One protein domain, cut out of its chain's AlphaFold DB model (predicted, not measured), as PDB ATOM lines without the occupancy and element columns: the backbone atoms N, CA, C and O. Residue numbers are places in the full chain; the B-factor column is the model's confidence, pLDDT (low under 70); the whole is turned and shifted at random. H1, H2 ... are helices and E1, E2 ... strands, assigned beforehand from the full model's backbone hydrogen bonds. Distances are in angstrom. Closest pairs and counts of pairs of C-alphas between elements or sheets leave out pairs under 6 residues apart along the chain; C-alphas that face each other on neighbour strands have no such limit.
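This is residues 12 to 150 of the 151 residues of an uncharacterized protein of Pontibacillus chungwhensis BH030062 (UniProt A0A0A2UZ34). A long straight helix, H2, grazes a strongly twisted sheet of six strands and runs on well beyond it, and at its far end H3 folds back as a short arm whose residues 145 to 149 stick out. The short helix H1 packs on both the sheet and H2. The printed part has 139 residues, with elements in the order E1 H1 E2 E3 E4 E5 E6 H2 H3, of mixed class, helices and strands. The sheet is branched at E3, and its neighbour pairs are antiparallel. The whole is loose, with a radius of gyration of the C-alphas of 19.6 A, and elongated, with spans of 64 by 36 by 23 A.

Find C-alpha 12 at (-18.901, -37.770, -7.038), where E1, residues 12 to 14, begins. H1 follows at once, residues 15 to 24, 14.1 A long. Next come E2, residues 37 to 44, 22.4 A, and E3, residues 52 to 63, the longest strand at 34.2 A. Read on to E4, residues 72 to 75, E5, residues 79 to 84, 15.5 A, and E6, residues 88 to 90. H2, residues 99 to 134, runs 52.0 A from C-alpha 99 at (-45.095, -35.429, 5.513). H3, residues 138 to 149, 16.9 A, ends with C-alpha 149 at (-8.361, -56.996, 13.608).

Start at E3: E2 is on one side of it, E4 and E5 on the other side. E2, E3 and E4 form a meander, each strand the antiparallel neighbour of the one before. Look for N 40 and O 57, 2.8 A, between E2 and E3, and N 62 and O 72, 2.8 A, between E3 and E4. E5 pairs with E3 at N 56 and O 79, 2.8 A. The edge strands E1 and E6 pair with E4 at N 73 and O 13, 2.9 A, and with E5 at N 84 and O 88, 2.8 A. H1 is on the sheet; H2 only grazes it, with residues 101 to 120. H2 touches H1 with residues 112 to 116 alone, closest at the C-alphas of Leu 21 and Met 115, 6.7 A, at a steep tilt of 45 degrees, opposite ways. H2 and H3 form a helical hairpin at a steep tilt of 36 degrees, only just past shallow; their closest C-alphas, of Ile 132 and Lys 141, are 6.5 A apart. In H1, H2 and H3 every O i to N i+4 pair is within hydrogen-bond range.

The two C-alphas farthest apart, of Pro 86 and Gly 139, are 64.5 A apart. The printed part has no cut. The link from H1 to E2 is long, residues 25 to 36. Residues 31 to 33, 85, 87 and 92 to 95 have pLDDT under 70; the mean of the printed part is 89.3.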
ATOM      1  N   ILE A  12     -19.608 -37.364  -5.822       96.19
ATOM      2  CA  ILE A  12     -18.901 -37.770  -7.038       96.19
ATOM      3  C   ILE A  12     -18.733 -39.290  -7.039       96.19
ATOM      4  O   ILE A  12     -18.163 -39.855  -6.100       96.19
ATOM      5  N   VAL A  13     -19.244 -39.955  -8.078       95.81
ATOM      6  CA  VAL A  13     -19.236 -41.421  -8.199       95.81
ATOM      7  C   VAL A  13     -19.086 -41.833  -9.665       95.81
ATOM      8  O   VAL A  13     -19.711 -41.251 -10.549       95.81
ATOM      9  N   GLU A  14     -18.295 -42.875  -9.928       95.69
ATOM     10  CA  GLU A  14     -18.212 -43.511 -11.249       95.69
ATOM     11  C   GLU A  14     -19.585 -44.039 -11.693       95.69
ATOM     12  O   GLU A  14     -20.266 -44.751 -10.944       95.69
ATOM     13  N   LEU A  15     -19.977 -43.747 -12.934       95.56
ATOM     14  CA  LEU A  15     -21.310 -44.014 -13.472       95.56
ATOM     15  C   LEU A  15     -21.723 -45.481 -13.329       95.56
ATOM     16  O   LEU A  15     -22.810 -45.785 -12.839       95.56
ATOM     17  N   LYS A  16     -20.831 -46.409 -13.684       94.94
ATOM     18  CA  LYS A  16     -21.095 -47.849 -13.573       94.94
ATOM     19  C   LYS A  16     -21.441 -48.270 -12.145       94.94
ATOM     20  O   LYS A  16     -22.311 -49.121 -11.934       94.94
ATOM     21  N   LYS A  17     -20.764 -47.692 -11.149       95.50
ATOM     22  CA  LYS A  17     -21.060 -47.974  -9.745       95.50
ATOM     23  C   LYS A  17     -22.343 -47.276  -9.319       95.50
ATOM     24  O   LYS A  17     -23.174 -47.919  -8.680       95.50
ATOM     25  N   LEU A  18     -22.520 -46.012  -9.697       97.00
ATOM     26  CA  LEU A  18     -23.726 -45.244  -9.414       97.00
ATOM     27  C   LEU A  18     -24.980 -45.986  -9.897       97.00
ATOM     28  O   LEU A  18     -25.890 -46.206  -9.103       97.00
ATOM     29  N   ASP A  19     -24.990 -46.491 -11.133       96.06
ATOM     30  CA  ASP A  19     -26.087 -47.305 -11.675       96.06
ATOM     31  C   ASP A  19     -26.417 -48.511 -10.795       96.06
ATOM     32  O   ASP A  19     -27.582 -48.788 -10.493       96.06
ATOM     33  N   HIS A  20     -25.387 -49.239 -10.363       96.69
ATOM     34  CA  HIS A  20     -25.553 -50.402  -9.504       96.69
ATOM     35  C   HIS A  20     -26.132 -50.021  -8.133       96.69
ATOM     36  O   HIS A  20     -27.047 -50.691  -7.644       96.69
ATOM     37  N   LEU A  21     -25.627 -48.947  -7.516       97.44
ATOM     38  CA  LEU A  21     -26.104 -48.460  -6.219       97.44
ATOM     39  C   LEU A  21     -27.559 -47.987  -6.305       97.44
ATOM     40  O   LEU A  21     -28.394 -48.435  -5.519       97.44
ATOM     41  N   MET A  22     -27.886 -47.170  -7.306       97.75
ATOM     42  CA  MET A  22     -29.235 -46.646  -7.525       97.75
ATOM     43  C   MET A  22     -30.237 -47.775  -7.787       97.75
ATOM     44  O   MET A  22     -31.295 -47.828  -7.153       97.75
ATOM     45  N   LYS A  23     -29.875 -48.756  -8.623       97.25
ATOM     46  CA  LYS A  23     -30.699 -49.949  -8.860       97.25
ATOM     47  C   LYS A  23     -30.926 -50.758  -7.581       97.25
ATOM     48  O   LYS A  23     -32.053 -51.163  -7.306       97.25
ATOM     49  N   LYS A  24     -29.885 -50.976  -6.767       97.56
ATOM     50  CA  LYS A  24     -29.990 -51.683  -5.472       97.56
ATOM     51  C   LYS A  24     -30.830 -50.902  -4.447       97.56
ATOM     52  O   LYS A  24     -31.443 -51.519  -3.575       97.56
ATOM     53  N   ALA A  25     -30.901 -49.576  -4.563       96.88
ATOM     54  CA  ALA A  25     -31.799 -48.721  -3.785       96.88
ATOM     55  C   ALA A  25     -33.241 -48.666  -4.339       96.88
ATOM     56  O   ALA A  25     -34.119 -48.085  -3.705       96.88
ATOM     57  N   GLY A  26     -33.517 -49.314  -5.478       97.00
ATOM     58  CA  GLY A  26     -34.849 -49.409  -6.081       97.00
ATOM     59  C   GLY A  26     -35.180 -48.300  -7.080       97.00
ATOM     60  O   GLY A  26     -36.332 -48.189  -7.495       97.00
ATOM     61  N   PHE A  27     -34.200 -47.488  -7.473       97.44
ATOM     62  CA  PHE A  27     -34.373 -46.513  -8.542       97.44
ATOM     63  C   PHE A  27     -34.303 -47.180  -9.916       97.44
ATOM     64  O   PHE A  27     -33.601 -48.173 -10.126       97.44
ATOM     65  N   VAL A  28     -34.994 -46.575 -10.876       95.69
ATOM     66  CA  VAL A  28     -34.942 -46.934 -12.291       95.69
ATOM     67  C   VAL A  28     -34.272 -45.797 -13.053       95.69
ATOM     68  O   VAL A  28     -34.620 -44.634 -12.859       95.69
ATOM     69  N   ARG A  29     -33.313 -46.123 -13.923       92.06
ATOM     70  CA  ARG A  29     -32.689 -45.134 -14.809       92.06
ATOM     71  C   ARG A  29     -33.705 -44.688 -15.863       92.06
ATOM     72  O   ARG A  29     -34.292 -45.522 -16.552       92.06
ATOM     73  N   GLY A  30     -33.939 -43.383 -15.943       82.88
ATOM     74  CA  GLY A  30     -34.809 -42.762 -16.933       82.88
ATOM     75  C   GLY A  30     -34.272 -42.986 -18.346       82.88
ATOM     76  O   GLY A  30     -33.066 -42.970 -18.567       82.88
ATOM     77  N   GLY A  31     -35.176 -43.202 -19.303       66.12
ATOM     78  CA  GLY A  31     -34.843 -43.536 -20.693       66.12
ATOM     79  C   GLY A  31     -34.571 -42.338 -21.608       66.12
ATOM     80  O   GLY A  31     -34.711 -42.473 -22.820       66.12
ATOM     81  N   GLN A  32     -34.263 -41.159 -21.061       65.75
ATOM     82  CA  GLN A  32     -33.862 -40.018 -21.883       65.75
ATOM     83  C   GLN A  32     -32.392 -40.183 -22.277       65.75
ATOM     84  O   GLN A  32     -31.536 -40.339 -21.410       65.75
ATOM     85  N   TRP A  33     -32.127 -40.177 -23.585       66.12
ATOM     86  CA  TRP A  33     -30.779 -40.142 -24.148       66.12
ATOM     87  C   TRP A  33     -30.184 -38.760 -23.879       66.12
ATOM     88  O   TRP A  33     -30.425 -37.817 -24.631       66.12
ATOM     89  N   ASP A  34     -29.483 -38.627 -22.761       76.56
ATOM     90  CA  ASP A  34     -28.721 -37.436 -22.411       76.56
ATOM     91  C   ASP A  34     -27.255 -37.852 -22.260       76.56
ATOM     92  O   ASP A  34     -26.909 -38.646 -21.386       76.56
ATOM     93  N   TYR A  35     -26.409 -37.350 -23.160       80.06
ATOM     94  CA  TYR A  35     -24.981 -37.675 -23.208       80.06
ATOM     95  C   TYR A  35     -24.198 -37.085 -22.032       80.06
ATOM     96  O   TYR A  35     -23.072 -37.499 -21.769       80.06
ATOM     97  N   GLU A  36     -24.782 -36.117 -21.326       86.38
ATOM     98  CA  GLU A  36     -24.140 -35.419 -20.219       86.38
ATOM     99  C   GLU A  36     -24.791 -35.751 -18.882       86.38
ATOM    100  O   GLU A  36     -24.193 -35.488 -17.839       86.38
ATOM    101  N   ARG A  37     -26.010 -36.302 -18.873       91.44
ATOM    102  CA  ARG A  37     -26.790 -36.461 -17.645       91.44
ATOM    103  C   ARG A  37     -27.375 -37.840 -17.470       91.44
ATOM    104  O   ARG A  37     -27.711 -38.568 -18.396       91.44
ATOM    105  N   VAL A  38     -27.600 -38.154 -16.205       94.00
ATOM    106  CA  VAL A  38     -28.366 -39.319 -15.788       94.00
ATOM    107  C   VAL A  38     -29.509 -38.885 -14.903       94.00
ATOM    108  O   VAL A  38     -29.396 -37.952 -14.108       94.00
ATOM    109  N   THR A  39     -30.624 -39.584 -15.054       95.44
ATOM    110  CA  THR A  39     -31.809 -39.394 -14.230       95.44
ATOM    111  C   THR A  39     -32.216 -40.743 -13.676       95.44
ATOM    112  O   THR A  39     -32.337 -41.713 -14.422       95.44
ATOM    113  N   TYR A  40     -32.431 -40.802 -12.372       96.62
ATOM    114  CA  TYR A  40     -32.895 -41.978 -11.661       96.62
ATOM    115  C   TYR A  40     -34.185 -41.626 -10.939       96.62
ATOM    116  O   TYR A  40     -34.202 -40.702 -10.128       96.62
ATOM    117  N   ASP A  41     -35.240 -42.390 -11.193       96.25
ATOM    118  CA  ASP A  41     -36.540 -42.192 -10.567       96.25
ATOM    119  C   ASP A  41     -36.902 -43.379  -9.675       96.25
ATOM    120  O   ASP A  41     -36.872 -44.541 -10.085       96.25
ATOM    121  N   TYR A  42     -37.287 -43.073  -8.442       96.00
ATOM    122  CA  TYR A  42     -37.908 -43.994  -7.505       96.00
ATOM    123  C   TYR A  42     -39.397 -43.666  -7.420       96.00
ATOM    124  O   TYR A  42     -39.792 -42.587  -6.976       96.00
ATOM    125  N   LYS A  43     -40.242 -44.607  -7.845       94.31
ATOM    126  CA  LYS A  43     -41.694 -44.466  -7.739       94.31
ATOM    127  C   LYS A  43     -42.127 -44.710  -6.295       94.31
ATOM    128  O   LYS A  43     -41.952 -45.809  -5.774       94.31
ATOM    129  N   ILE A  44     -42.746 -43.714  -5.668       91.81
ATOM    130  CA  ILE A  44     -43.264 -43.850  -4.308       91.81
ATOM    131  C   ILE A  44     -44.710 -44.333  -4.368       91.81
ATOM    132  O   ILE A  44     -45.590 -43.669  -4.917       91.81
ATOM    133  N   ASN A  45     -44.963 -45.494  -3.767       83.06
ATOM    134  CA  ASN A  45     -46.314 -46.019  -3.630       83.06
ATOM    135  C   ASN A  45     -47.085 -45.217  -2.570       83.06
ATOM    136  O   ASN A  45     -46.669 -45.121  -1.407       83.06
ATOM    137  N   THR A  46     -48.227 -44.670  -2.980       81.00
ATOM    138  CA  THR A  46     -49.201 -44.003  -2.112       81.00
ATOM    139  C   THR A  46     -50.484 -44.828  -2.025       81.00
ATOM    140  O   THR A  46     -50.820 -45.575  -2.944       81.00
ATOM    141  N   ALA A  47     -51.183 -44.715  -0.894       77.12
ATOM    142  CA  ALA A  47     -52.515 -45.290  -0.723       77.12
ATOM    143  C   ALA A  47     -53.590 -44.463  -1.452       77.12
ATOM    144  O   ALA A  47     -54.683 -44.966  -1.715       77.12
ATOM    145  N   THR A  48     -53.285 -43.209  -1.801       77.88
ATOM    146  CA  THR A  48     -54.200 -42.327  -2.524       77.88
ATOM    147  C   THR A  48     -54.331 -42.788  -3.971       77.88
ATOM    148  O   THR A  48     -53.387 -42.737  -4.762       77.88
ATOM    149  N   LYS A  49     -55.526 -43.255  -4.329       75.88
ATOM    150  CA  LYS A  49     -55.829 -43.717  -5.683       75.88
ATOM    151  C   LYS A  49     -55.691 -42.563  -6.680       75.88
ATOM    152  O   LYS A  49     -56.288 -41.512  -6.492       75.88
ATOM    153  N   GLY A  50     -54.956 -42.798  -7.766       77.31
ATOM    154  CA  GLY A  50     -54.789 -41.834  -8.860       77.31
ATOM    155  C   GLY A  50     -53.611 -40.874  -8.698       77.31
ATOM    156  O   GLY A  50     -53.290 -40.171  -9.648       77.31
ATOM    157  N   GLU A  51     -52.919 -40.889  -7.559       84.44
ATOM    158  CA  GLU A  51     -51.709 -40.092  -7.368       84.44
ATOM    159  C   GLU A  51     -50.457 -40.943  -7.566       84.44
ATOM    160  O   GLU A  51     -50.380 -42.102  -7.159       84.44
ATOM    161  N   THR A  52     -49.446 -40.378  -8.217       88.12
ATOM    162  CA  THR A  52     -48.139 -41.017  -8.359       88.12
ATOM    163  C   THR A  52     -47.064 -39.992  -8.061       88.12
ATOM    164  O   THR A  52     -47.102 -38.886  -8.587       88.12
ATOM    165  N   TYR A  53     -46.104 -40.373  -7.228       91.75
ATOM    166  CA  TYR A  53     -45.000 -39.514  -6.824       91.75
ATOM    167  C   TYR A  53     -43.682 -40.161  -7.226       91.75
ATOM    168  O   TYR A  53     -43.537 -41.387  -7.165       91.75
ATOM    169  N   TYR A  54     -42.725 -39.330  -7.616       93.69
ATOM    170  CA  TYR A  54     -41.389 -39.757  -8.000       93.69
ATOM    171  C   TYR A  54     -40.355 -38.992  -7.188       93.69
ATOM    172  O   TYR A  54     -40.333 -37.763  -7.190       93.69
ATOM    173  N   LEU A  55     -39.488 -39.740  -6.513       95.50
ATOM    174  CA  LEU A  55     -38.231 -39.213  -6.011       95.50
ATOM    175  C   LEU A  55     -37.193 -39.349  -7.122       95.50
ATOM    176  O   LEU A  55     -36.885 -40.458  -7.553       95.50
ATOM    177  N   ARG A  56     -36.661 -38.221  -7.565       95.94
ATOM    178  CA  ARG A  56     -35.704 -38.107  -8.652       95.94
ATOM    179  C   ARG A  56     -34.332 -37.737  -8.111       95.94
ATOM    180  O   ARG A  56     -34.192 -36.773  -7.361       95.94
ATOM    181  N   VAL A  57     -33.322 -38.473  -8.547       96.81
ATOM    182  CA  VAL A  57     -31.908 -38.138  -8.364       96.81
ATOM    183  C   VAL A  57     -31.296 -37.979  -9.744       96.81
ATOM    184  O   VAL A  57     -31.479 -38.828 -10.615       96.81
ATOM    185  N   GLN A  58     -30.590 -36.877  -9.950       96.06
ATOM    186  CA  GLN A  58     -29.934 -36.574 -11.216       96.06
ATOM    187  C   GLN A  58     -28.448 -36.369 -10.992       96.06
ATOM    188  O   GLN A  58     -28.026 -36.012  -9.894       96.06
ATOM    189  N   GLY A  59     -27.668 -36.562 -12.044       95.75
ATOM    190  CA  GLY A  59     -26.260 -36.204 -12.058       95.75
ATOM    191  C   GLY A  59     -25.819 -35.793 -13.449       95.75
ATOM    192  O   GLY A  59     -26.498 -36.099 -14.430       95.75
ATOM    193  N   TYR A  60     -24.690 -35.103 -13.513       95.81
ATOM    194  CA  TYR A  60     -24.036 -34.721 -14.759       95.81
ATOM    195  C   TYR A  60     -22.598 -35.240 -14.788       95.81
ATOM    196  O   TYR A  60     -21.984 -35.424 -13.734       95.81
ATOM    197  N   ALA A  61     -22.091 -35.529 -15.982       96.00
ATOM    198  CA  ALA A  61     -20.734 -36.010 -16.175       96.00
ATOM    199  C   ALA A  61     -19.741 -34.862 -15.946       96.00
ATOM    200  O   ALA A  61     -19.862 -33.794 -16.542       96.00
ATOM    201  N   LEU A  62     -18.763 -35.087 -15.070       95.81
ATOM    202  CA  LEU A  62     -17.596 -34.216 -14.920       95.81
ATOM    203  C   LEU A  62     -16.537 -34.531 -15.979       95.81
ATOM    204  O   LEU A  62     -15.857 -33.636 -16.474       95.81
ATOM    205  N   GLU A  63     -16.406 -35.813 -16.310       93.62
ATOM    206  CA  GLU A  63     -15.474 -36.362 -17.289       93.62
ATOM    207  C   GLU A  63     -15.960 -37.746 -17.754       93.62
ATOM    208  O   GLU A  63     -16.840 -38.345 -17.128       93.62
ATOM    209  N   GLY A  64     -15.358 -38.259 -18.828       91.75
ATOM    210  CA  GLY A  64     -15.703 -39.547 -19.440       91.75
ATOM    211  C   GLY A  64     -16.957 -39.486 -20.320       91.75
ATOM    212  O   GLY A  64     -17.384 -38.408 -20.730       91.75
ATOM    213  N   ASP A  65     -17.511 -40.651 -20.658       87.69
ATOM    214  CA  ASP A  65     -18.610 -40.802 -21.612       87.69
ATOM    215  C   ASP A  65     -19.773 -41.600 -20.983       87.69
ATOM    216  O   ASP A  65     -19.638 -42.741 -20.521       87.69
ATOM    217  N   VAL A  66     -20.954 -40.973 -20.938       88.56
ATOM    218  CA  VAL A  66     -22.157 -41.561 -20.335       88.56
ATOM    219  C   VAL A  66     -22.640 -42.780 -21.124       88.56
ATOM    220  O   VAL A  66     -23.095 -43.751 -20.510       88.56
ATOM    221  N   ASP A  67     -22.489 -42.786 -22.451       85.69
ATOM    222  CA  ASP A  67     -22.908 -43.907 -23.301       85.69
ATOM    223  C   ASP A  67     -22.005 -45.121 -23.087       85.69
ATOM    224  O   ASP A  67     -22.470 -46.265 -23.018       85.69
ATOM    225  N   LYS A  68     -20.700 -44.880 -22.924       87.44
ATOM    226  CA  LYS A  68     -19.715 -45.939 -22.656       87.44
ATOM    227  C   LYS A  68     -19.723 -46.432 -21.210       87.44
ATOM    228  O   LYS A  68     -19.057 -47.423 -20.913       87.44
ATOM    229  N   HIS A  69     -20.515 -45.810 -20.333       87.31
ATOM    230  CA  HIS A  69     -20.599 -46.131 -18.905       87.31
ATOM    231  C   HIS A  69     -19.262 -45.962 -18.154       87.31
ATOM    232  O   HIS A  69     -19.046 -46.615 -17.129       87.31
ATOM    233  N   ASP A  70     -18.379 -45.090 -18.645       91.69
ATOM    234  CA  ASP A  70     -17.067 -44.789 -18.055       91.69
ATOM    235  C   ASP A  70     -16.959 -43.348 -17.522       91.69
ATOM    236  O   ASP A  70     -15.878 -42.898 -17.154       91.69
ATOM    237  N   ALA A  71     -18.088 -42.641 -17.436       94.62
ATOM    238  CA  ALA A  71     -18.151 -41.293 -16.892       94.62
ATOM    239  C   ALA A  71     -18.008 -41.232 -15.362       94.62
ATOM    240  O   ALA A  71     -18.495 -42.098 -14.629       94.62
ATOM    241  N   THR A  72     -17.430 -40.135 -14.879       96.25
ATOM    242  CA  THR A  72     -17.474 -39.725 -13.470       96.25
ATOM    243  C   THR A  72     -18.615 -38.730 -13.295       96.25
ATOM    244  O   THR A  72     -18.622 -37.675 -13.928       96.25
ATOM    245  N   MET A  73     -19.581 -39.045 -12.433       96.62
ATOM    246  CA  MET A  73     -20.805 -38.255 -12.282       96.62
ATOM    247  C   MET A  73     -20.779 -37.429 -11.003       96.62
ATOM    248  O   MET A  73     -20.435 -37.959  -9.947       96.62
ATOM    249  N   GLN A  74     -21.238 -36.179 -11.073       97.44
ATOM    250  CA  GLN A  74     -21.590 -35.382  -9.901       97.44
ATOM    251  C   GLN A  74     -23.107 -35.306  -9.748       97.44
ATOM    252  O   GLN A  74     -23.824 -34.907 -10.670       97.44
ATOM    253  N   LEU A  75     -23.602 -35.680  -8.570       97.75
ATOM    254  CA  LEU A  75     -25.029 -35.676  -8.268       97.75
ATOM    255  C   LEU A  75     -25.555 -34.271  -7.946       97.75
ATOM    256  O   LEU A  75     -24.879 -33.432  -7.349       97.75
ATOM    257  N   LEU A  76     -26.800 -34.028  -8.343       96.81
ATOM    258  CA  LEU A  76     -27.563 -32.815  -8.074       96.81
ATOM    259  C   LEU A  76     -28.466 -33.000  -6.851       96.81
ATOM    260  O   LEU A  76     -28.683 -34.112  -6.371       96.81
ATOM    261  N   THR A  77     -29.032 -31.893  -6.369       97.00
ATOM    262  CA  THR A  77     -30.052 -31.915  -5.315       97.00
ATOM    263  C   THR A  77     -31.243 -32.788  -5.734       97.00
ATOM    264  O   THR A  77     -31.838 -32.516  -6.782       97.00
ATOM    265  N   PRO A  78     -31.625 -33.798  -4.934       96.75
ATOM    266  CA  PRO A  78     -32.787 -34.629  -5.219       96.75
ATOM    267  C   PRO A  78     -34.093 -33.831  -5.301       96.75
ATOM    268  O   PRO A  78     -34.291 -32.834  -4.598       96.75
ATOM    269  N   LEU A  79     -35.013 -34.307  -6.138       94.94
ATOM    270  CA  LEU A  79     -36.318 -33.693  -6.364       94.94
ATOM    271  C   LEU A  79     -37.434 -34.677  -6.021       94.94
ATOM    272  O   LEU A  79     -37.442 -35.807  -6.497       94.94
ATOM    273  N   LEU A  80     -38.419 -34.238  -5.247       93.88
ATOM    274  CA  LEU A  80     -39.693 -34.929  -5.090       93.88
ATOM    275  C   LEU A  80     -40.726 -34.267  -6.003       93.88
ATOM    276  O   LEU A  80     -40.955 -33.057  -5.906       93.88
ATOM    277  N   GLY A  81     -41.310 -35.054  -6.905       91.62
ATOM    278  CA  GLY A  81     -42.297 -34.595  -7.877       91.62
ATOM    279  C   GLY A  81     -43.585 -35.403  -7.841       91.62
ATOM    280  O   GLY A  81     -43.598 -36.572  -7.437       91.62
ATOM    281  N   LYS A  82     -44.668 -34.770  -8.286       88.81
ATOM    282  CA  LYS A  82     -45.993 -35.376  -8.437       88.81
ATOM    283  C   LYS A  82     -46.306 -35.539  -9.917       88.81
ATOM    284  O   LYS A  82     -46.130 -34.618 -10.706       88.81
ATOM    285  N   HIS A  83     -46.734 -36.731 -10.303       85.00
ATOM    286  CA  HIS A  83     -47.124 -37.035 -11.669       85.00
ATOM    287  C   HIS A  83     -48.595 -36.696 -11.886       85.00
ATOM    288  O   HIS A  83     -49.483 -37.336 -11.320       85.00
ATOM    289  N   TYR A  84     -48.828 -35.723 -12.755       78.81
ATOM    290  CA  TYR A  84     -50.124 -35.347 -13.279       78.81
ATOM    291  C   TYR A  84     -50.308 -35.991 -14.639       78.81
ATOM    292  O   TYR A  84     -49.778 -35.518 -15.637       78.81
ATOM    293  N   TYR A  85     -51.065 -37.078 -14.718       68.19
ATOM    294  CA  TYR A  85     -51.438 -37.614 -16.022       68.19
ATOM    295  C   TYR A  85     -52.516 -36.721 -16.668       68.19
ATOM    296  O   TYR A  85     -53.487 -36.395 -15.981       68.19
ATOM    297  N   PRO A  86     -52.414 -36.349 -17.961       74.81
ATOM    298  CA  PRO A  86     -51.380 -36.710 -18.946       74.81
ATOM    299  C   PRO A  86     -50.205 -35.709 -19.057       74.81
ATOM    300  O   PRO A  86     -49.368 -35.854 -19.942       74.81
ATOM    301  N   HIS A  87     -50.161 -34.688 -18.205       69.81
ATOM    302  CA  HIS A  87     -49.281 -33.517 -18.293       69.81
ATOM    303  C   HIS A  87     -47.819 -33.730 -17.850       69.81
ATOM    304  O   HIS A  87     -46.976 -32.899 -18.170       69.81
ATOM    305  N   GLY A  88     -47.485 -34.843 -17.191       77.06
ATOM    306  CA  GLY A  88     -46.113 -35.167 -16.780       77.06
ATOM    307  C   GLY A  88     -45.862 -34.961 -15.286       77.06
ATOM    308  O   GLY A  88     -46.794 -34.997 -14.486       77.06
ATOM    309  N   VAL A  89     -44.591 -34.872 -14.878       73.81
ATOM    310  CA  VAL A  89     -44.206 -34.747 -13.459       73.81
ATOM    311  C   VAL A  89     -43.835 -33.307 -13.145       73.81
ATOM    312  O   VAL A  89     -42.898 -32.777 -13.736       73.81
ATOM    313  N   GLU A  90     -44.531 -32.720 -12.177       79.12
ATOM    314  CA  GLU A  90     -44.268 -31.373 -11.677       79.12
ATOM    315  C   GLU A  90     -43.400 -31.428 -10.416       79.12
ATOM    316  O   GLU A  90     -43.601 -32.261  -9.523       79.12
ATOM    317  N   TYR A  91     -42.409 -30.538 -10.351       71.81
ATOM    318  CA  TYR A  91     -41.364 -30.532  -9.323       71.81
ATOM    319  C   TYR A  91     -41.283 -29.196  -8.565       71.81
ATOM    320  O   TYR A  91     -40.187 -28.788  -8.195       71.81
ATOM    321  N   GLY A  92     -42.376 -28.489  -8.273       65.56
ATOM    322  CA  GLY A  92     -42.217 -27.119  -7.760       65.56
ATOM    323  C   GLY A  92     -43.464 -26.392  -7.280       65.56
ATOM    324  O   GLY A  92     -44.498 -27.013  -7.070       65.56
ATOM    325  N   ASP A  93     -43.260 -25.091  -7.039       52.94
ATOM    326  CA  ASP A  93     -44.062 -24.155  -6.241       52.94
ATOM    327  C   ASP A  93     -45.580 -24.269  -6.440       52.94
ATOM    328  O   ASP A  93     -46.096 -24.111  -7.543       52.94
ATOM    329  N   GLY A  94     -46.287 -24.506  -5.329       62.03
ATOM    330  CA  GLY A  94     -47.744 -24.685  -5.279       62.03
ATOM    331  C   GLY A  94     -48.206 -26.105  -4.937       62.03
ATOM    332  O   GLY A  94     -49.402 -26.318  -4.764       62.03
ATOM    333  N   GLU A  95     -47.281 -27.062  -4.813       69.69
ATOM    334  CA  GLU A  95     -47.578 -28.457  -4.470       69.69
ATOM    335  C   GLU A  95     -47.324 -28.769  -2.990       69.69
ATOM    336  O   GLU A  95     -46.185 -28.703  -2.518       69.69
ATOM    337  N   ASP A  96     -48.373 -29.195  -2.283       78.31
ATOM    338  CA  ASP A  96     -48.267 -29.734  -0.927       78.31
ATOM    339  C   ASP A  96     -47.930 -31.230  -0.978       78.31
ATOM    340  O   ASP A  96     -48.719 -32.067  -1.430       78.31
ATOM    341  N   PHE A  97     -46.744 -31.584  -0.482       86.81
ATOM    342  CA  PHE A  97     -46.337 -32.975  -0.315       86.81
ATOM    343  C   PHE A  97     -46.654 -33.434   1.114       86.81
ATOM    344  O   PHE A  97     -46.171 -32.816   2.060       86.81
ATOM    345  N   PRO A  98     -47.408 -34.533   1.308       88.75
ATOM    346  CA  PRO A  98     -47.659 -35.074   2.640       88.75
ATOM    347  C   PRO A  98     -46.360 -35.410   3.386       88.75
ATOM    348  O   PRO A  98     -45.471 -36.031   2.802       88.75
ATOM    349  N   ASP A  99     -46.287 -35.137   4.691       90.75
ATOM    350  CA  ASP A  99     -45.095 -35.429   5.513       90.75
ATOM    351  C   ASP A  99     -44.638 -36.887   5.385       90.75
ATOM    352  O   ASP A  99     -43.458 -37.185   5.227       90.75
ATOM    353  N   THR A 100     -45.591 -37.822   5.331       90.88
ATOM    354  CA  THR A 100     -45.292 -39.253   5.150       90.88
ATOM    355  C   THR A 100     -44.560 -39.572   3.840       90.88
ATOM    356  O   THR A 100     -43.824 -40.558   3.768       90.88
ATOM    357  N   LEU A 101     -44.770 -38.772   2.792       91.12
ATOM    358  CA  LEU A 101     -44.069 -38.869   1.512       91.12
ATOM    359  C   LEU A 101     -42.654 -38.311   1.641       91.12
ATOM    360  O   LEU A 101     -41.708 -38.979   1.227       91.12
ATOM    361  N   VAL A 102     -42.514 -37.151   2.283       92.81
ATOM    362  CA  VAL A 102     -41.218 -36.519   2.561       92.81
ATOM    363  C   VAL A 102     -40.333 -37.437   3.409       92.81
ATOM    364  O   VAL A 102     -39.185 -37.687   3.053       92.81
ATOM    365  N   ASP A 103     -40.880 -38.047   4.461       94.00
ATOM    366  CA  ASP A 103     -40.171 -38.996   5.325       94.00
ATOM    367  C   ASP A 103     -39.707 -40.249   4.579       94.00
ATOM    368  O   ASP A 103     -38.592 -40.737   4.786       94.00
ATOM    369  N   LYS A 104     -40.554 -40.791   3.696       94.25
ATOM    370  CA  LYS A 104     -40.176 -41.921   2.837       94.25
ATOM    371  C   LYS A 104     -39.044 -41.529   1.897       94.25
ATOM    372  O   LYS A 104     -38.086 -42.288   1.776       94.25
ATOM    373  N   SER A 105     -39.136 -40.360   1.263       95.31
ATOM    374  CA  SER A 105     -38.078 -39.841   0.398       95.31
ATOM    375  C   SER A 105     -36.770 -39.679   1.161       95.31
ATOM    376  O   SER A 105     -35.747 -40.179   0.708       95.31
ATOM    377  N   ASN A 106     -36.817 -39.078   2.350       95.88
ATOM    378  CA  ASN A 106     -35.657 -38.907   3.216       95.88
ATOM    379  C   ASN A 106     -34.982 -40.245   3.532       95.88
ATOM    380  O   ASN A 106     -33.789 -40.374   3.295       95.88
ATOM    381  N   LYS A 107     -35.740 -41.269   3.943       96.31
ATOM    382  CA  LYS A 107     -35.191 -42.608   4.232       96.31
ATOM    383  C   LYS A 107     -34.553 -43.279   3.016       96.31
ATOM    384  O   LYS A 107     -33.546 -43.971   3.147       96.31
ATOM    385  N   VAL A 108     -35.153 -43.120   1.835       96.88
ATOM    386  CA  VAL A 108     -34.590 -43.660   0.588       96.88
ATOM    387  C   VAL A 108     -33.277 -42.954   0.246       96.88
ATOM    388  O   VAL A 108     -32.318 -43.624  -0.128       96.88
ATOM    389  N   LEU A 109     -33.218 -41.631   0.409       97.44
ATOM    390  CA  LEU A 109     -32.003 -40.847   0.190       97.44
ATOM    391  C   LEU A 109     -30.913 -41.190   1.213       97.44
ATOM    392  O   LEU A 109     -29.785 -41.442   0.805       97.44
ATOM    393  N   ASP A 110     -31.241 -41.308   2.499       97.31
ATOM    394  CA  ASP A 110     -30.275 -41.687   3.540       97.31
ATOM    395  C   ASP A 110     -29.626 -43.043   3.202       97.31
ATOM    396  O   ASP A 110     -28.406 -43.170   3.179       97.31
ATOM    397  N   ARG A 111     -30.424 -44.026   2.758       97.00
ATOM    398  CA  ARG A 111     -29.898 -45.314   2.280       97.00
ATOM    399  C   ARG A 111     -28.986 -45.185   1.055       97.00
ATOM    400  O   ARG A 111     -28.004 -45.917   0.948       97.00
ATOM    401  N   VAL A 112     -29.326 -44.325   0.091       97.56
ATOM    402  CA  VAL A 112     -28.463 -44.075  -1.078       97.56
ATOM    403  C   VAL A 112     -27.140 -43.461  -0.630       97.56
ATOM    404  O   VAL A 112     -26.090 -43.895  -1.101       97.56
ATOM    405  N   LYS A 113     -27.187 -42.500   0.295       97.19
ATOM    406  CA  LYS A 113     -26.003 -41.849   0.853       97.19
ATOM    407  C   LYS A 113     -25.097 -42.853   1.561       97.19
ATOM    408  O   LYS A 113     -23.925 -42.926   1.209       97.19
ATOM    409  N   ASP A 114     -25.647 -43.683   2.444       97.19
ATOM    410  CA  ASP A 114     -24.894 -44.730   3.149       97.19
ATOM    411  C   ASP A 114     -24.187 -45.675   2.167       97.19
ATOM    412  O   ASP A 114     -23.012 -45.998   2.321       97.19
ATOM    413  N   MET A 115     -24.888 -46.086   1.107       96.94
ATOM    414  CA  MET A 115     -24.339 -46.971   0.078       96.94
ATOM    415  C   MET A 115     -23.229 -46.318  -0.761       96.94
ATOM    416  O   MET A 115     -22.333 -47.016  -1.245       96.94
ATOM    417  N   ILE A 116     -23.299 -45.003  -0.984       96.31
ATOM    418  CA  ILE A 116     -22.237 -44.238  -1.649       96.31
ATOM    419  C   ILE A 116     -21.027 -44.113  -0.718       96.31
ATOM    420  O   ILE A 116     -19.906 -44.364  -1.160       96.31
ATOM    421  N   ASP A 117     -21.247 -43.794   0.556       95.38
ATOM    422  CA  ASP A 117     -20.181 -43.635   1.550       95.38
ATOM    423  C   ASP A 117     -19.430 -44.939   1.797       95.38
ATOM    424  O   ASP A 117     -18.201 -44.954   1.812       95.38
ATOM    425  N   GLU A 118     -20.158 -46.048   1.943       94.50
ATOM    426  CA  GLU A 118     -19.586 -47.389   2.064       94.50
ATOM    427  C   GLU A 118     -18.650 -47.677   0.884       94.50
ATOM    428  O   GLU A 118     -17.486 -48.026   1.077       94.50
ATOM    429  N   PHE A 119     -19.112 -47.421  -0.343       93.06
ATOM    430  CA  PHE A 119     -18.296 -47.609  -1.539       93.06
ATOM    431  C   PHE A 119     -17.055 -46.706  -1.567       93.06
ATOM    432  O   PHE A 119     -15.964 -47.174  -1.893       93.06
ATOM    433  N   GLN A 120     -17.201 -45.420  -1.246       91.56
ATOM    434  CA  GLN A 120     -16.080 -44.481  -1.256       91.56
ATOM    435  C   GLN A 120     -15.030 -44.859  -0.203       91.56
ATOM    436  O   GLN A 120     -13.835 -44.853  -0.501       91.56
ATOM    437  N   ASN A 121     -15.460 -45.262   0.992       91.00
ATOM    438  CA  ASN A 121     -14.569 -45.718   2.056       91.00
ATOM    439  C   ASN A 121     -13.822 -47.001   1.665       91.00
ATOM    440  O   ASN A 121     -12.601 -47.070   1.814       91.00
ATOM    441  N   GLU A 122     -14.519 -47.996   1.105       89.81
ATOM    442  CA  GLU A 122     -13.894 -49.217   0.581       89.81
ATOM    443  C   GLU A 122     -12.849 -48.904  -0.498       89.81
ATOM    444  O   GLU A 122     -11.740 -49.445  -0.477       89.81
ATOM    445  N   HIS A 123     -13.178 -47.999  -1.422       87.75
ATOM    446  CA  HIS A 123     -12.294 -47.620  -2.518       87.75
ATOM    447  C   HIS A 123     -11.044 -46.865  -2.034       87.75
ATOM    448  O   HIS A 123      -9.934 -47.127  -2.506       87.75
ATOM    449  N   LEU A 124     -11.190 -45.972  -1.048       88.56
ATOM    450  CA  LEU A 124     -10.063 -45.293  -0.403       88.56
ATOM    451  C   LEU A 124      -9.132 -46.287   0.301       88.56
ATOM    452  O   LEU A 124      -7.911 -46.180   0.170       88.56
ATOM    453  N   LEU A 125      -9.694 -47.277   1.001       88.12
ATOM    454  CA  LEU A 125      -8.918 -48.328   1.660       88.12
ATOM    455  C   LEU A 125      -8.160 -49.203   0.654       88.12
ATOM    456  O   LEU A 125      -6.988 -49.506   0.879       88.12
ATOM    457  N   ASP A 126      -8.788 -49.588  -0.459       89.88
ATOM    458  CA  ASP A 126      -8.125 -50.345  -1.532       89.88
ATOM    459  C   ASP A 126      -6.961 -49.556  -2.149       89.88
ATOM    460  O   ASP A 126      -5.850 -50.072  -2.297       89.88
ATOM    461  N   ARG A 127      -7.171 -48.265  -2.431       89.75
ATOM    462  CA  ARG A 127      -6.118 -47.386  -2.954       89.75
ATOM    463  C   ARG A 127      -4.965 -47.220  -1.963       89.75
ATOM    464  O   ARG A 127      -3.805 -47.280  -2.370       89.75
ATOM    465  N   ALA A 128      -5.266 -47.044  -0.677       91.25
ATOM    466  CA  ALA A 128      -4.251 -46.951   0.369       91.25
ATOM    467  C   ALA A 128      -3.419 -48.239   0.462       91.25
ATOM    468  O   ALA A 128      -2.192 -48.163   0.490       91.25
ATOM    469  N   LYS A 129      -4.060 -49.417   0.426       91.00
ATOM    470  CA  LYS A 129      -3.375 -50.723   0.413       91.00
ATOM    471  C   LYS A 129      -2.418 -50.850  -0.770       91.00
ATOM    472  O   LYS A 129      -1.245 -51.151  -0.573       91.00
ATOM    473  N   LYS A 130      -2.892 -50.534  -1.981       91.44
ATOM    474  CA  LYS A 130      -2.071 -50.566  -3.202       91.44
ATOM    475  C   LYS A 130      -0.832 -49.677  -3.096       91.44
ATOM    476  O   LYS A 130       0.246 -50.106  -3.488       91.44
ATOM    477  N   LEU A 131      -0.969 -48.469  -2.546       93.31
ATOM    478  CA  LEU A 131       0.161 -47.556  -2.346       93.31
ATOM    479  C   LEU A 131       1.139 -48.071  -1.282       93.31
ATOM    480  O   LEU A 131       2.346 -48.033  -1.502       93.31
ATOM    481  N   ILE A 132       0.637 -48.572  -0.150       93.81
ATOM    482  CA  ILE A 132       1.472 -49.158   0.909       93.81
ATOM    483  C   ILE A 132       2.326 -50.299   0.352       93.81
ATOM    484  O   ILE A 132       3.528 -50.328   0.604       93.81
ATOM    485  N   ASP A 133       1.726 -51.193  -0.434       91.44
ATOM    486  CA  ASP A 133       2.443 -52.303  -1.058       91.44
ATOM    487  C   ASP A 133       3.419 -51.816  -2.146       91.44
ATOM    488  O   ASP A 133       4.569 -52.249  -2.173       91.44
ATOM    489  N   GLN A 134       3.004 -50.877  -3.009       94.00
ATOM    490  CA  GLN A 134       3.840 -50.325  -4.086       94.00
ATOM    491  C   GLN A 134       5.118 -49.656  -3.561       94.00
ATOM    492  O   GLN A 134       6.176 -49.792  -4.174       94.00
ATOM    493  N   TYR A 135       5.020 -48.921  -2.453       95.31
ATOM    494  CA  TYR A 135       6.135 -48.180  -1.856       95.31
ATOM    495  C   TYR A 135       6.767 -48.893  -0.652       95.31
ATOM    496  O   TYR A 135       7.645 -48.326  -0.007       95.31
ATOM    497  N   GLN A 136       6.345 -50.130  -0.365       93.19
ATOM    498  CA  GLN A 136       6.893 -50.987   0.692       93.19
ATOM    499  C   GLN A 136       6.896 -50.321   2.083       93.19
ATOM    500  O   GLN A 136       7.874 -50.374   2.827       93.19
ATOM    501  N   PHE A 137       5.791 -49.666   2.456       93.81
ATOM    502  CA  PHE A 137       5.649 -49.027   3.769       93.81
ATOM    503  C   PHE A 137       5.260 -50.040   4.861       93.81
ATOM    504  O   PHE A 137       4.129 -50.038   5.351       93.81
ATOM    505  N   ASP A 138       6.205 -50.883   5.279       89.69
ATOM    506  CA  ASP A 138       5.964 -51.991   6.221       89.69
ATOM    507  C   ASP A 138       5.286 -51.549   7.533       89.69
ATOM    508  O   ASP A 138       4.334 -52.176   7.998       89.69
ATOM    509  N   GLY A 139       5.687 -50.401   8.096       89.50
ATOM    510  CA  GLY A 139       5.066 -49.862   9.311       89.50
ATOM    511  C   GLY A 139       3.594 -49.466   9.127       89.50
ATOM    512  O   GLY A 139       2.773 -49.702  10.014       89.50
ATOM    513  N   ALA A 140       3.230 -48.910   7.968       90.69
ATOM    514  CA  ALA A 140       1.840 -48.566   7.658       90.69
ATOM    515  C   ALA A 140       0.994 -49.825   7.416       90.69
ATOM    516  O   ALA A 140      -0.167 -49.879   7.828       90.69
ATOM    517  N   LYS A 141       1.591 -50.859   6.808       90.25
ATOM    518  CA  LYS A 141       0.968 -52.171   6.612       90.25
ATOM    519  C   LYS A 141       0.592 -52.818   7.943       90.25
ATOM    520  O   LYS A 141      -0.566 -53.177   8.141       90.25
ATOM    521  N   GLU A 142       1.527 -52.860   8.894       89.81
ATOM    522  CA  GLU A 142       1.261 -53.390  10.236       89.81
ATOM    523  C   GLU A 142       0.161 -52.618  10.978       89.81
ATOM    524  O   GLU A 142      -0.667 -53.220  11.668       89.81
ATOM    525  N   MET A 143       0.147 -51.284  10.874       90.19
ATOM    526  CA  MET A 143      -0.887 -50.455  11.505       90.19
ATOM    527  C   MET A 143      -2.276 -50.753  10.931       90.19
ATOM    528  O   MET A 143      -3.234 -50.901  11.693       90.19
ATOM    529  N   LEU A 144      -2.378 -50.887   9.606       86.56
ATOM    530  CA  LEU A 144      -3.631 -51.200   8.923       86.56
ATOM    531  C   LEU A 144      -4.174 -52.578   9.335       86.56
ATOM    532  O   LEU A 144      -5.362 -52.713   9.627       86.56
ATOM    533  N   GLU A 145      -3.307 -53.591   9.409       87.62
ATOM    534  CA  GLU A 145      -3.678 -54.945   9.840       87.62
ATOM    535  C   GLU A 145      -4.150 -54.984  11.300       87.62
ATOM    536  O   GLU A 145      -5.113 -55.680  11.625       87.62
ATOM    537  N   LYS A 146      -3.499 -54.222  12.190       88.44
ATOM    538  CA  LYS A 146      -3.914 -54.095  13.596       88.44
ATOM    539  C   LYS A 146      -5.279 -53.420  13.717       88.44
ATOM    540  O   LYS A 146      -6.110 -53.880  14.494       88.44
ATOM    541  N   TYR A 147      -5.528 -52.369  12.937       84.81
ATOM    542  CA  TYR A 147      -6.820 -51.683  12.925       84.81
ATOM    543  C   TYR A 147      -7.962 -52.602  12.460       84.81
ATOM    544  O   TYR A 147      -9.008 -52.637  13.101       84.81
ATOM    545  N   GLN A 148      -7.740 -53.388  11.400       82.56
ATOM    546  CA  GLN A 148      -8.731 -54.324  10.841       82.56
ATOM    547  C   GLN A 148      -9.021 -55.540  11.728       82.56
ATOM    548  O   GLN A 148     -10.054 -56.171  11.566       82.56
ATOM    549  N   LYS A 149      -8.116 -55.910  12.640       80.81
ATOM    550  CA  LYS A 149      -8.361 -56.996  13.608       80.81
ATOM    551  C   LYS A 149      -9.174 -56.549  14.826       80.81
ATOM    552  O   LYS A 149      -9.686 -57.403  15.543       80.81
ATOM    553  N   ASN A 150      -9.251 -55.242  15.072       74.94
ATOM    554  CA  ASN A 150      -9.851 -54.658  16.273       74.94
ATOM    555  C   ASN A 150     -11.209 -53.979  16.019       74.94
ATOM    556  O   ASN A 150     -11.800 -53.473  16.971       74.94
TER     557      ASN A 150